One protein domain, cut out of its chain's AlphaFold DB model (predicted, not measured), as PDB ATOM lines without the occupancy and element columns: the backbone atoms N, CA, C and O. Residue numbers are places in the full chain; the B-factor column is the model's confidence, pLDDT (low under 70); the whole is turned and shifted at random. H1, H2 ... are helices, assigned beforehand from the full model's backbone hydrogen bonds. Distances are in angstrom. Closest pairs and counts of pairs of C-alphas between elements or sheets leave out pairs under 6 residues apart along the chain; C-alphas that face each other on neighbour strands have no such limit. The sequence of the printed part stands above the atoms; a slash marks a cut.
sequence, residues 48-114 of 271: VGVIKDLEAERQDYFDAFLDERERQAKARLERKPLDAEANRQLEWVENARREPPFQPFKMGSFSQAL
ATOM      1  N   VAL A  48      60.586  31.960 -37.085       56.62
ATOM      2  CA  VAL A  48      60.235  33.330 -37.518       56.62
ATOM      3  C   VAL A  48      58.778  33.446 -37.998       56.62
ATOM      4  O   VAL A  48      58.238  34.545 -37.984       56.62
ATOM      5  N   GLY A  49      58.149  32.339 -38.408       56.03
ATOM      6  CA  GLY A  49      56.702  32.274 -38.640       56.03
ATOM      7  C   GLY A  49      55.973  32.348 -37.307       56.03
ATOM      8  O   GLY A  49      55.367  33.366 -37.013       56.03
ATOM      9  N   VAL A  50      56.220  31.367 -36.429       61.62
ATOM     10  CA  VAL A  50      55.574  31.260 -35.106       61.62
ATOM     11  C   VAL A  50      55.661  32.553 -34.282       61.62
ATOM     12  O   VAL A  50      54.695  32.922 -33.628       61.62
ATOM     13  N   ILE A  51      56.785  33.286 -34.326       62.59
ATOM     14  CA  ILE A  51      56.892  34.593 -33.648       62.59
ATOM     15  C   ILE A  51      55.935  35.635 -34.251       62.59
ATOM     16  O   ILE A  51      55.312  36.363 -33.490       62.59
ATOM     17  N   LYS A  52      55.795  35.699 -35.581       64.38
ATOM     18  CA  LYS A  52      54.867  36.620 -36.257       64.38
ATOM     19  C   LYS A  52      53.409  36.231 -36.065       64.38
ATOM     20  O   LYS A  52      52.568  37.111 -35.921       64.38
ATOM     21  N   ASP A  53      53.123  34.935 -36.053       68.06
ATOM     22  CA  ASP A  53      51.775  34.417 -35.836       68.06
ATOM     23  C   ASP A  53      51.319  34.779 -34.404       68.06
ATOM     24  O   ASP A  53      50.255  35.363 -34.218       68.06
ATOM     25  N   LEU A  54      52.203  34.608 -33.407       66.62
ATOM     26  CA  LEU A  54      52.002  35.077 -32.027       66.62
ATOM     27  C   LEU A  54      51.985  36.615 -31.879       66.62
ATOM     28  O   LEU A  54      51.390  37.129 -30.931       66.62
ATOM     29  N   GLU A  55      52.645  37.371 -32.764       70.56
ATOM     30  CA  GLU A  55      52.513  38.837 -32.821       70.56
ATOM     31  C   GLU A  55      51.136  39.257 -33.348       70.56
ATOM     32  O   GLU A  55      50.542  40.176 -32.785       70.56
ATOM     33  N   ALA A  56      50.619  38.574 -34.374       72.56
ATOM     34  CA  ALA A  56      49.302  38.830 -34.950       72.56
ATOM     35  C   ALA A  56      48.179  38.493 -33.957       72.56
ATOM     36  O   ALA A  56      47.400  39.379 -33.619       72.56
ATOM     37  N   GLU A  57      48.170  37.282 -33.383       73.81
ATOM     38  CA  GLU A  57      47.197  36.888 -32.348       73.81
ATOM     39  C   GLU A  57      47.176  37.890 -31.179       73.81
ATOM     40  O   GLU A  57      46.121  38.294 -30.690       73.81
ATOM     41  N   ARG A  58      48.357  38.340 -30.735       72.81
ATOM     42  CA  ARG A  58      48.487  39.331 -29.660       72.81
ATOM     43  C   ARG A  58      47.938  40.706 -30.047       72.81
ATOM     44  O   ARG A  58      47.418  41.396 -29.168       72.81
ATOM     45  N   GLN A  59      48.088  41.115 -31.304       78.31
ATOM     46  CA  GLN A  59      47.532  42.366 -31.810       78.31
ATOM     47  C   GLN A  59      46.001  42.280 -31.872       78.31
ATOM     48  O   GLN A  59      45.337  43.155 -31.322       78.31
ATOM     49  N   ASP A  60      45.446  41.178 -32.385       79.31
ATOM     50  CA  ASP A  60      43.996  40.935 -32.421       79.31
ATOM     51  C   ASP A  60      43.375  40.978 -31.009       79.31
ATOM     52  O   ASP A  60      42.352  41.630 -30.785       79.31
ATOM     53  N   TYR A  61      44.024  40.356 -30.013       80.31
ATOM     54  CA  TYR A  61      43.601  40.440 -28.605       80.31
ATOM     55  C   TYR A  61      43.680  41.861 -28.020       80.31
ATOM     56  O   TYR A  61      42.891  42.205 -27.135       80.31
ATOM     57  N   PHE A  62      44.633  42.679 -28.470       81.19
ATOM     58  CA  PHE A  62      44.791  44.058 -28.011       81.19
ATOM     59  C   PHE A  62      43.723  44.975 -28.609       81.19
ATOM     60  O   PHE A  62      43.067  45.710 -27.869       81.19
ATOM     61  N   ASP A  63      43.488  44.873 -29.915       83.62
ATOM     62  CA  ASP A  63      42.487  45.677 -30.610       83.62
ATOM     63  C   ASP A  63      41.069  45.317 -30.134       83.62
ATOM     64  O   ASP A  63      40.293  46.212 -29.799       83.62
ATOM     65  N   ALA A  64      40.768  44.031 -29.915       87.25
ATOM     66  CA  ALA A  64      39.512  43.601 -29.292       87.25
ATOM     67  C   ALA A  64      39.302  44.175 -27.870       87.25
ATOM     68  O   ALA A  64      38.173  44.494 -27.483       87.25
ATOM     69  N   PHE A  65      40.373  44.342 -27.082       86.50
ATOM     70  CA  PHE A  65      40.305  44.992 -25.769       86.50
ATOM     71  C   PHE A  65      40.072  46.508 -25.882       86.50
ATOM     72  O   PHE A  65      39.298  47.067 -25.098       86.50
ATOM     73  N   LEU A  66      40.705  47.178 -26.850       89.38
ATOM     74  CA  LEU A  66      40.483  48.601 -27.114       89.38
ATOM     75  C   LEU A  66      39.049  48.871 -27.598       89.38
ATOM     76  O   LEU A  66      38.414  49.798 -27.098       89.38
ATOM     77  N   ASP A  67      38.508  48.027 -28.474       91.00
ATOM     78  CA  ASP A  67      37.125  48.100 -28.961       91.00
ATOM     79  C   ASP A  67      36.096  47.929 -27.833       91.00
ATOM     80  O   ASP A  67      35.099  48.656 -27.771       91.00
ATOM     81  N   GLU A  68      36.332  46.995 -26.908       91.69
ATOM     82  CA  GLU A  68      35.499  46.818 -25.715       91.69
ATOM     83  C   GLU A  68      35.532  48.069 -24.820       91.69
ATOM     84  O   GLU A  68      34.489  48.553 -24.376       91.69
ATOM     85  N   ARG A  69      36.722  48.646 -24.600       87.94
ATOM     86  CA  ARG A  69      36.885  49.884 -23.821       87.94
ATOM     87  C   ARG A  69      36.221  51.086 -24.482       87.94
ATOM     88  O   ARG A  69      35.537  51.841 -23.791       87.94
ATOM     89  N   GLU A  70      36.360  51.240 -25.795       92.06
ATOM     90  CA  GLU A  70      35.709  52.303 -26.561       92.06
ATOM     91  C   GLU A  70      34.181  52.205 -26.450       92.06
ATOM     92  O   GLU A  70      33.506  53.200 -26.173       92.06
ATOM     93  N   ARG A  71      33.629  50.993 -26.598       93.44
ATOM     94  CA  ARG A  71      32.186  50.736 -26.496       93.44
ATOM     95  C   ARG A  71      31.651  51.037 -25.096       93.44
ATOM     96  O   ARG A  71      30.608  51.676 -24.967       93.44
ATOM     97  N   GLN A  72      32.377  50.638 -24.049       90.00
ATOM     98  CA  GLN A  72      32.010  50.947 -22.663       90.00
ATOM     99  C   GLN A  72      32.073  52.449 -22.358       90.00
ATOM    100  O   GLN A  72      31.189  52.960 -21.671       90.00
ATOM    101  N   ALA A  73      33.073  53.171 -22.873       89.31
ATOM    102  CA  ALA A  73      33.184  54.617 -22.690       89.31
ATOM    103  C   ALA A  73      32.064  55.378 -23.429       89.31
ATOM    104  O   ALA A  73      31.413  56.235 -22.828       89.31
ATOM    105  N   LYS A  74      31.742  55.004 -24.677       92.31
ATOM    106  CA  LYS A  74      30.592  55.558 -25.420       92.31
ATOM    107  C   LYS A  74      29.266  55.313 -24.690       92.31
ATOM    108  O   LYS A  74      28.541  56.266 -24.420       92.31
ATOM    109  N   ALA A  75      29.014  54.085 -24.235       93.19
ATOM    110  CA  ALA A  75      27.809  53.739 -23.470       93.19
ATOM    111  C   ALA A  75      27.714  54.429 -22.087       93.19
ATOM    112  O   ALA A  75      26.629  54.500 -21.501       93.19
ATOM    113  N   ARG A  76      28.826  54.946 -21.538       89.81
ATOM    114  CA  ARG A  76      28.811  55.855 -20.376       89.81
ATOM    115  C   ARG A  76      28.420  57.274 -20.789       89.81
ATOM    116  O   ARG A  76      27.544  57.846 -20.146       89.81
ATOM    117  N   LEU A  77      29.002  57.810 -21.864       91.44
ATOM    118  CA  LEU A  77      28.707  59.159 -22.368       91.44
ATOM    119  C   LEU A  77      27.253  59.312 -22.836       91.44
ATOM    120  O   LEU A  77      26.618  60.308 -22.506       91.44
ATOM    121  N   GLU A  78      26.678  58.296 -23.484       93.56
ATOM    122  CA  GLU A  78      25.244  58.237 -23.827       93.56
ATOM    123  C   GLU A  78      24.327  58.420 -22.603       93.56
ATOM    124  O   GLU A  78      23.246  58.994 -22.702       93.56
ATOM    125  N   ARG A  79      24.763  57.948 -21.427       92.88
ATOM    126  CA  ARG A  79      24.030  58.059 -20.152       92.88
ATOM    127  C   ARG A  79      24.412  59.307 -19.349       92.88
ATOM    128  O   ARG A  79      23.654  59.722 -18.474       92.88
ATOM    129  N   LYS A  80      25.602  59.861 -19.593       91.75
ATOM    130  CA  LYS A  80      26.214  60.997 -18.889       91.75
ATOM    131  C   LYS A  80      27.139  61.768 -19.850       91.75
ATOM    132  O   LYS A  80      28.349  61.546 -19.829       91.75
ATOM    133  N   PRO A  81      26.626  62.721 -20.648       87.31
ATOM    134  CA  PRO A  81      27.413  63.380 -21.702       87.31
ATOM    135  C   PRO A  81      28.563  64.268 -21.191       87.31
ATOM    136  O   PRO A  81      29.394  64.710 -21.977       87.31
ATOM    137  N   LEU A  82      28.630  64.523 -19.880       91.19
ATOM    138  CA  LEU A  82      29.692  65.287 -19.211       91.19
ATOM    139  C   LEU A  82      30.608  64.398 -18.340       91.19
ATOM    140  O   LEU A  82      31.262  64.892 -17.421       91.19
ATOM    141  N   ASP A  83      30.648  63.083 -18.584       90.81
ATOM    142  CA  ASP A  83      31.532  62.159 -17.864       90.81
ATOM    143  C   ASP A  83      33.000  62.318 -18.311       90.81
ATOM    144  O   ASP A  83      33.457  61.768 -19.317       90.81
ATOM    145  N   ALA A  84      33.757  63.085 -17.526       89.62
ATOM    146  CA  ALA A  84      35.179  63.332 -17.748       89.62
ATOM    147  C   ALA A  84      36.070  62.082 -17.584       89.62
ATOM    148  O   ALA A  84      37.195  62.082 -18.083       89.62
ATOM    149  N   GLU A  85      35.612  61.017 -16.912       87.81
ATOM    150  CA  GLU A  85      36.341  59.741 -16.867       87.81
ATOM    151  C   GLU A  85      36.159  58.983 -18.188       87.81
ATOM    152  O   GLU A  85      37.128  58.460 -18.738       87.81
ATOM    153  N   ALA A  86      34.939  58.973 -18.733       85.75
ATOM    154  CA  ALA A  86      34.644  58.325 -20.008       85.75
ATOM    155  C   ALA A  86      35.336  59.020 -21.197       85.75
ATOM    156  O   ALA A  86      35.909  58.336 -22.044       85.75
ATOM    157  N   ASN A  87      35.382  60.360 -21.227       88.94
ATOM    158  CA  ASN A  87      36.151  61.093 -22.244       88.94
ATOM    159  C   ASN A  87      37.655  60.767 -22.176       88.94
ATOM    160  O   ASN A  87      38.250  60.423 -23.194       88.94
ATOM    161  N   ARG A  88      38.255  60.739 -20.975       89.44
ATOM    162  CA  ARG A  88      39.654  60.302 -20.789       89.44
ATOM    163  C   ARG A  88      39.900  58.853 -21.215       89.44
ATOM    164  O   ARG A  88      41.000  58.525 -21.647       89.44
ATOM    165  N   GLN A  89      38.904  57.973 -21.091       89.00
ATOM    166  CA  GLN A  89      39.004  56.593 -21.577       89.00
ATOM    167  C   GLN A  89      39.000  56.528 -23.111       89.00
ATOM    168  O   GLN A  89      39.748  55.724 -23.660       89.00
ATOM    169  N   LEU A  90      38.251  57.396 -23.803       90.00
ATOM    170  CA  LEU A  90      38.332  57.523 -25.264       90.00
ATOM    171  C   LEU A  90      39.676  58.104 -25.720       90.00
ATOM    172  O   LEU A  90      40.317  57.514 -26.584       90.00
ATOM    173  N   GLU A  91      40.146  59.191 -25.095       90.75
ATOM    174  CA  GLU A  91      41.477  59.766 -25.353       90.75
ATOM    175  C   GLU A  91      42.590  58.724 -25.146       90.75
ATOM    176  O   GLU A  91      43.530  58.635 -25.936       90.75
ATOM    177  N   TRP A  92      42.492  57.901 -24.097       89.75
ATOM    178  CA  TRP A  92      43.449  56.827 -23.841       89.75
ATOM    179  C   TRP A  92      43.393  55.723 -24.905       89.75
ATOM    180  O   TRP A  92      44.446  55.309 -25.382       89.75
ATOM    181  N   VAL A  93      42.198  55.279 -25.320       89.31
ATOM    182  CA  VAL A  93      42.046  54.284 -26.401       89.31
ATOM    183  C   VAL A  93      42.596  54.819 -27.726       89.31
ATOM    184  O   VAL A  93      43.304  54.095 -28.424       89.31
ATOM    185  N   GLU A  94      42.329  56.080 -28.071       88.50
ATOM    186  CA  GLU A  94      42.847  56.671 -29.305       88.50
ATOM    187  C   GLU A  94      44.381  56.744 -29.296       88.50
ATOM    188  O   GLU A  94      45.025  56.322 -30.260       88.50
ATOM    189  N   ASN A  95      44.981  57.199 -28.194       87.06
ATOM    190  CA  ASN A  95      46.438  57.202 -28.048       87.06
ATOM    191  C   ASN A  95      47.021  55.778 -28.087       87.06
ATOM    192  O   ASN A  95      48.042  55.568 -28.734       87.06
ATOM    193  N   ALA A  96      46.350  54.789 -27.492       83.56
ATOM    194  CA  ALA A  96      46.771  53.386 -27.518       83.56
ATOM    195  C   ALA A  96      46.686  52.733 -28.916       83.56
ATOM    196  O   ALA A  96      47.462  51.819 -29.196       83.56
ATOM    197  N   ARG A  97      45.797  53.208 -29.805       84.25
ATOM    198  CA  ARG A  97      45.786  52.826 -31.234       84.25
ATOM    199  C   ARG A  97      46.885  53.529 -32.042       84.25
ATOM    200  O   ARG A  97      47.422  52.940 -32.975       84.25
ATOM    201  N   ARG A  98      47.216  54.784 -31.708       83.94
ATOM    202  CA  ARG A  98      48.265  55.578 -32.387       83.94
ATOM    203  C   ARG A  98      49.679  55.113 -32.027       83.94
ATOM    204  O   ARG A  98      50.531  55.017 -32.905       83.94
ATOM    205  N   GLU A  99      49.914  54.809 -30.753       79.56
ATOM    206  CA  GLU A  99      51.178  54.296 -30.223       79.56
ATOM    207  C   GLU A  99      50.933  52.984 -29.455       79.56
ATOM    208  O   GLU A  99      50.778  52.996 -28.228       79.56
ATOM    209  N   PRO A 100      50.897  51.829 -30.151       72.44
ATOM    210  CA  PRO A 100      50.739  50.537 -29.497       72.44
ATOM    211  C   PRO A 100      51.838  50.310 -28.442       72.44
ATOM    212  O   PRO A 100      53.028  50.430 -28.751       72.44
ATOM    213  N   PRO A 101      51.493  49.913 -27.200       66.19
ATOM    214  CA  PRO A 101      52.461  49.722 -26.114       66.19
ATOM    215  C   PRO A 101      53.404  48.533 -26.358       66.19
ATOM    216  O   PRO A 101      54.359  48.308 -25.610       66.19
ATOM    217  N   PHE A 102      53.137  47.740 -27.395       63.78
ATOM    218  CA  PHE A 102      53.932  46.595 -27.795       63.78
ATOM    219  C   PHE A 102      54.872  46.995 -28.931       63.78
ATOM    220  O   PHE A 102      54.496  47.016 -30.098       63.78
ATOM    221  N   GLN A 103      56.139  47.252 -28.592       59.84
ATOM    222  CA  GLN A 103      57.188  47.219 -29.611       59.84
ATOM    223  C   GLN A 103      57.201  45.813 -30.239       59.84
ATOM    224  O   GLN A 103      57.228  44.839 -29.478       59.84
ATOM    225  N   PRO A 104      57.232  45.684 -31.580       59.47
ATOM    226  CA  PRO A 104      57.378  44.384 -32.225       59.47
ATOM    227  C   PRO A 104      58.674  43.709 -31.759       59.47
ATOM    228  O   PRO A 104      59.670  44.382 -31.451       59.47
ATOM    229  N   PHE A 105      58.677  42.379 -31.701       54.53
ATOM    230  CA  PHE A 105      59.822  41.573 -31.297       54.53
ATOM    231  C   PHE A 105      60.960  41.756 -32.304       54.53
ATOM    232  O   PHE A 105      61.085  41.047 -33.301       54.53
ATOM    233  N   LYS A 106      61.840  42.721 -32.017       56.78
ATOM    234  CA  LYS A 106      63.045  43.021 -32.797       56.78
ATOM    235  C   LYS A 106      63.853  41.735 -32.977       56.78
ATOM    236  O   LYS A 106      64.585  41.351 -32.072       56.78
ATOM    237  N   MET A 107      63.760  41.093 -34.148       50.81
ATOM    238  CA  MET A 107      64.329  39.758 -34.428       50.81
ATOM    239  C   MET A 107      65.819  39.613 -34.067       50.81
ATOM    240  O   MET A 107      66.291  38.504 -33.802       50.81
ATOM    241  N   GLY A 108      66.559  40.726 -34.013       51.97
ATOM    242  CA  GLY A 108      67.909  40.788 -33.456       51.97
ATOM    243  C   GLY A 108      68.011  40.235 -32.029       51.97
ATOM    244  O   GLY A 108      68.907  39.443 -31.775       51.97
ATOM    245  N   SER A 109      67.082  40.546 -31.116       57.12
ATOM    246  CA  SER A 109      67.138  40.051 -29.731       57.12
ATOM    247  C   SER A 109      66.867  38.549 -29.629       57.12
ATOM    248  O   SER A 109      67.552  37.867 -28.874       57.12
ATOM    249  N   PHE A 110      65.932  38.003 -30.416       54.31
ATOM    250  CA  PHE A 110      65.622  36.568 -30.390       54.31
ATOM    251  C   PHE A 110      66.732  35.734 -31.045       54.31
ATOM    252  O   PHE A 110      67.163  34.723 -30.497       54.31
ATOM    253  N   SER A 111      67.269  36.187 -32.183       56.56
ATOM    254  CA  SER A 111      68.433  35.546 -32.813       56.56
ATOM    255  C   SER A 111      69.701  35.676 -31.954       56.56
ATOM    256  O   SER A 111      70.464  34.716 -31.839       56.56
ATOM    257  N   GLN A 112      69.890  36.804 -31.260       58.06
ATOM    258  CA  GLN A 112      70.946  36.980 -30.261       58.06
ATOM    259  C   GLN A 112      70.749  36.048 -29.055       58.06
ATOM    260  O   GLN A 112      71.714  35.392 -28.666       58.06
ATOM    261  N   ALA A 113      69.532  35.909 -28.521       58.22
ATOM    262  CA  ALA A 113      69.209  34.990 -27.426       58.22
ATOM    263  C   ALA A 113      69.462  33.523 -27.811       58.22
ATOM    264  O   ALA A 113      70.144  32.817 -27.074       58.22
ATOM    265  N   LEU A 114      69.040  33.087 -29.004       60.66
ATOM    266  CA  LEU A 114      69.386  31.764 -29.542       60.66
ATOM    267  C   LEU A 114      70.906  31.589 -29.723       60.66
ATOM    268  O   LEU A 114      71.436  30.499 -29.503       60.66
TER     269      LEU A 114
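What this domain is: This is residues 48 to 114 of the 271 residues of an uncharacterized protein of Bosea sp. CRIB-10 (UniProt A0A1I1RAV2). A long, lopsided helical hairpin: one long helix, H1, makes most of the length of a rod, and the shorter H2 folds back beside its later part. From H2 the strand-free residues 99 to 106 run back toward the beginning of H1, where the small helix H3 ends the printed part. The printed part has 67 residues with three named helices, in the order H1, H2, H3, and no named strand; its class is all helix. It is only just extended, close to loose, with a radius of gyration of the C-alphas of 16.6 A and spans of 53 by 16 by 14 A.

How they stand to each other: H1, residues 48 to 77, and H2, residues 84 to 98, form a helical hairpin. They touch, and H1 does so with residues 63 to 77 alone; the closest C-alphas are those of Ala 73 and Ala 86, 4.8 A apart. Their lines stand at a shallow tilt of 23 degrees and they run opposite ways. H3, residues 107 to 114, touches no helix, but H1 and H3 are near each other, with 5 pairs of C-alphas within 10 A. H2 and H3 are apart. In H2 and H3 every O i to N i+4 pair is within hydrogen-bond range; in H1 25 of 26 are.

Where its parts are: H1 is 43.5 A long from its first C-alpha, Val 48 at (60.235, 33.330, -37.518), to that of Leu 77 at (28.707, 59.159, -22.368). H2 measures 21.1 A from Ala 84 to Arg 98. H3 measures 10.6 A and ends at C-alpha 114, (69.386, 31.764, -29.542).

The domain as a whole: The C-alphas farthest apart, of Arg 79 and Leu 114, are 53.3 A apart, while those of Val 48 and Leu 114 are 12.2 A apart. The printed part has no cut, and both links are short. Mean pLDDT of the printed part is 77.9, with residues 48 to 54 and 101 to 114 under 70.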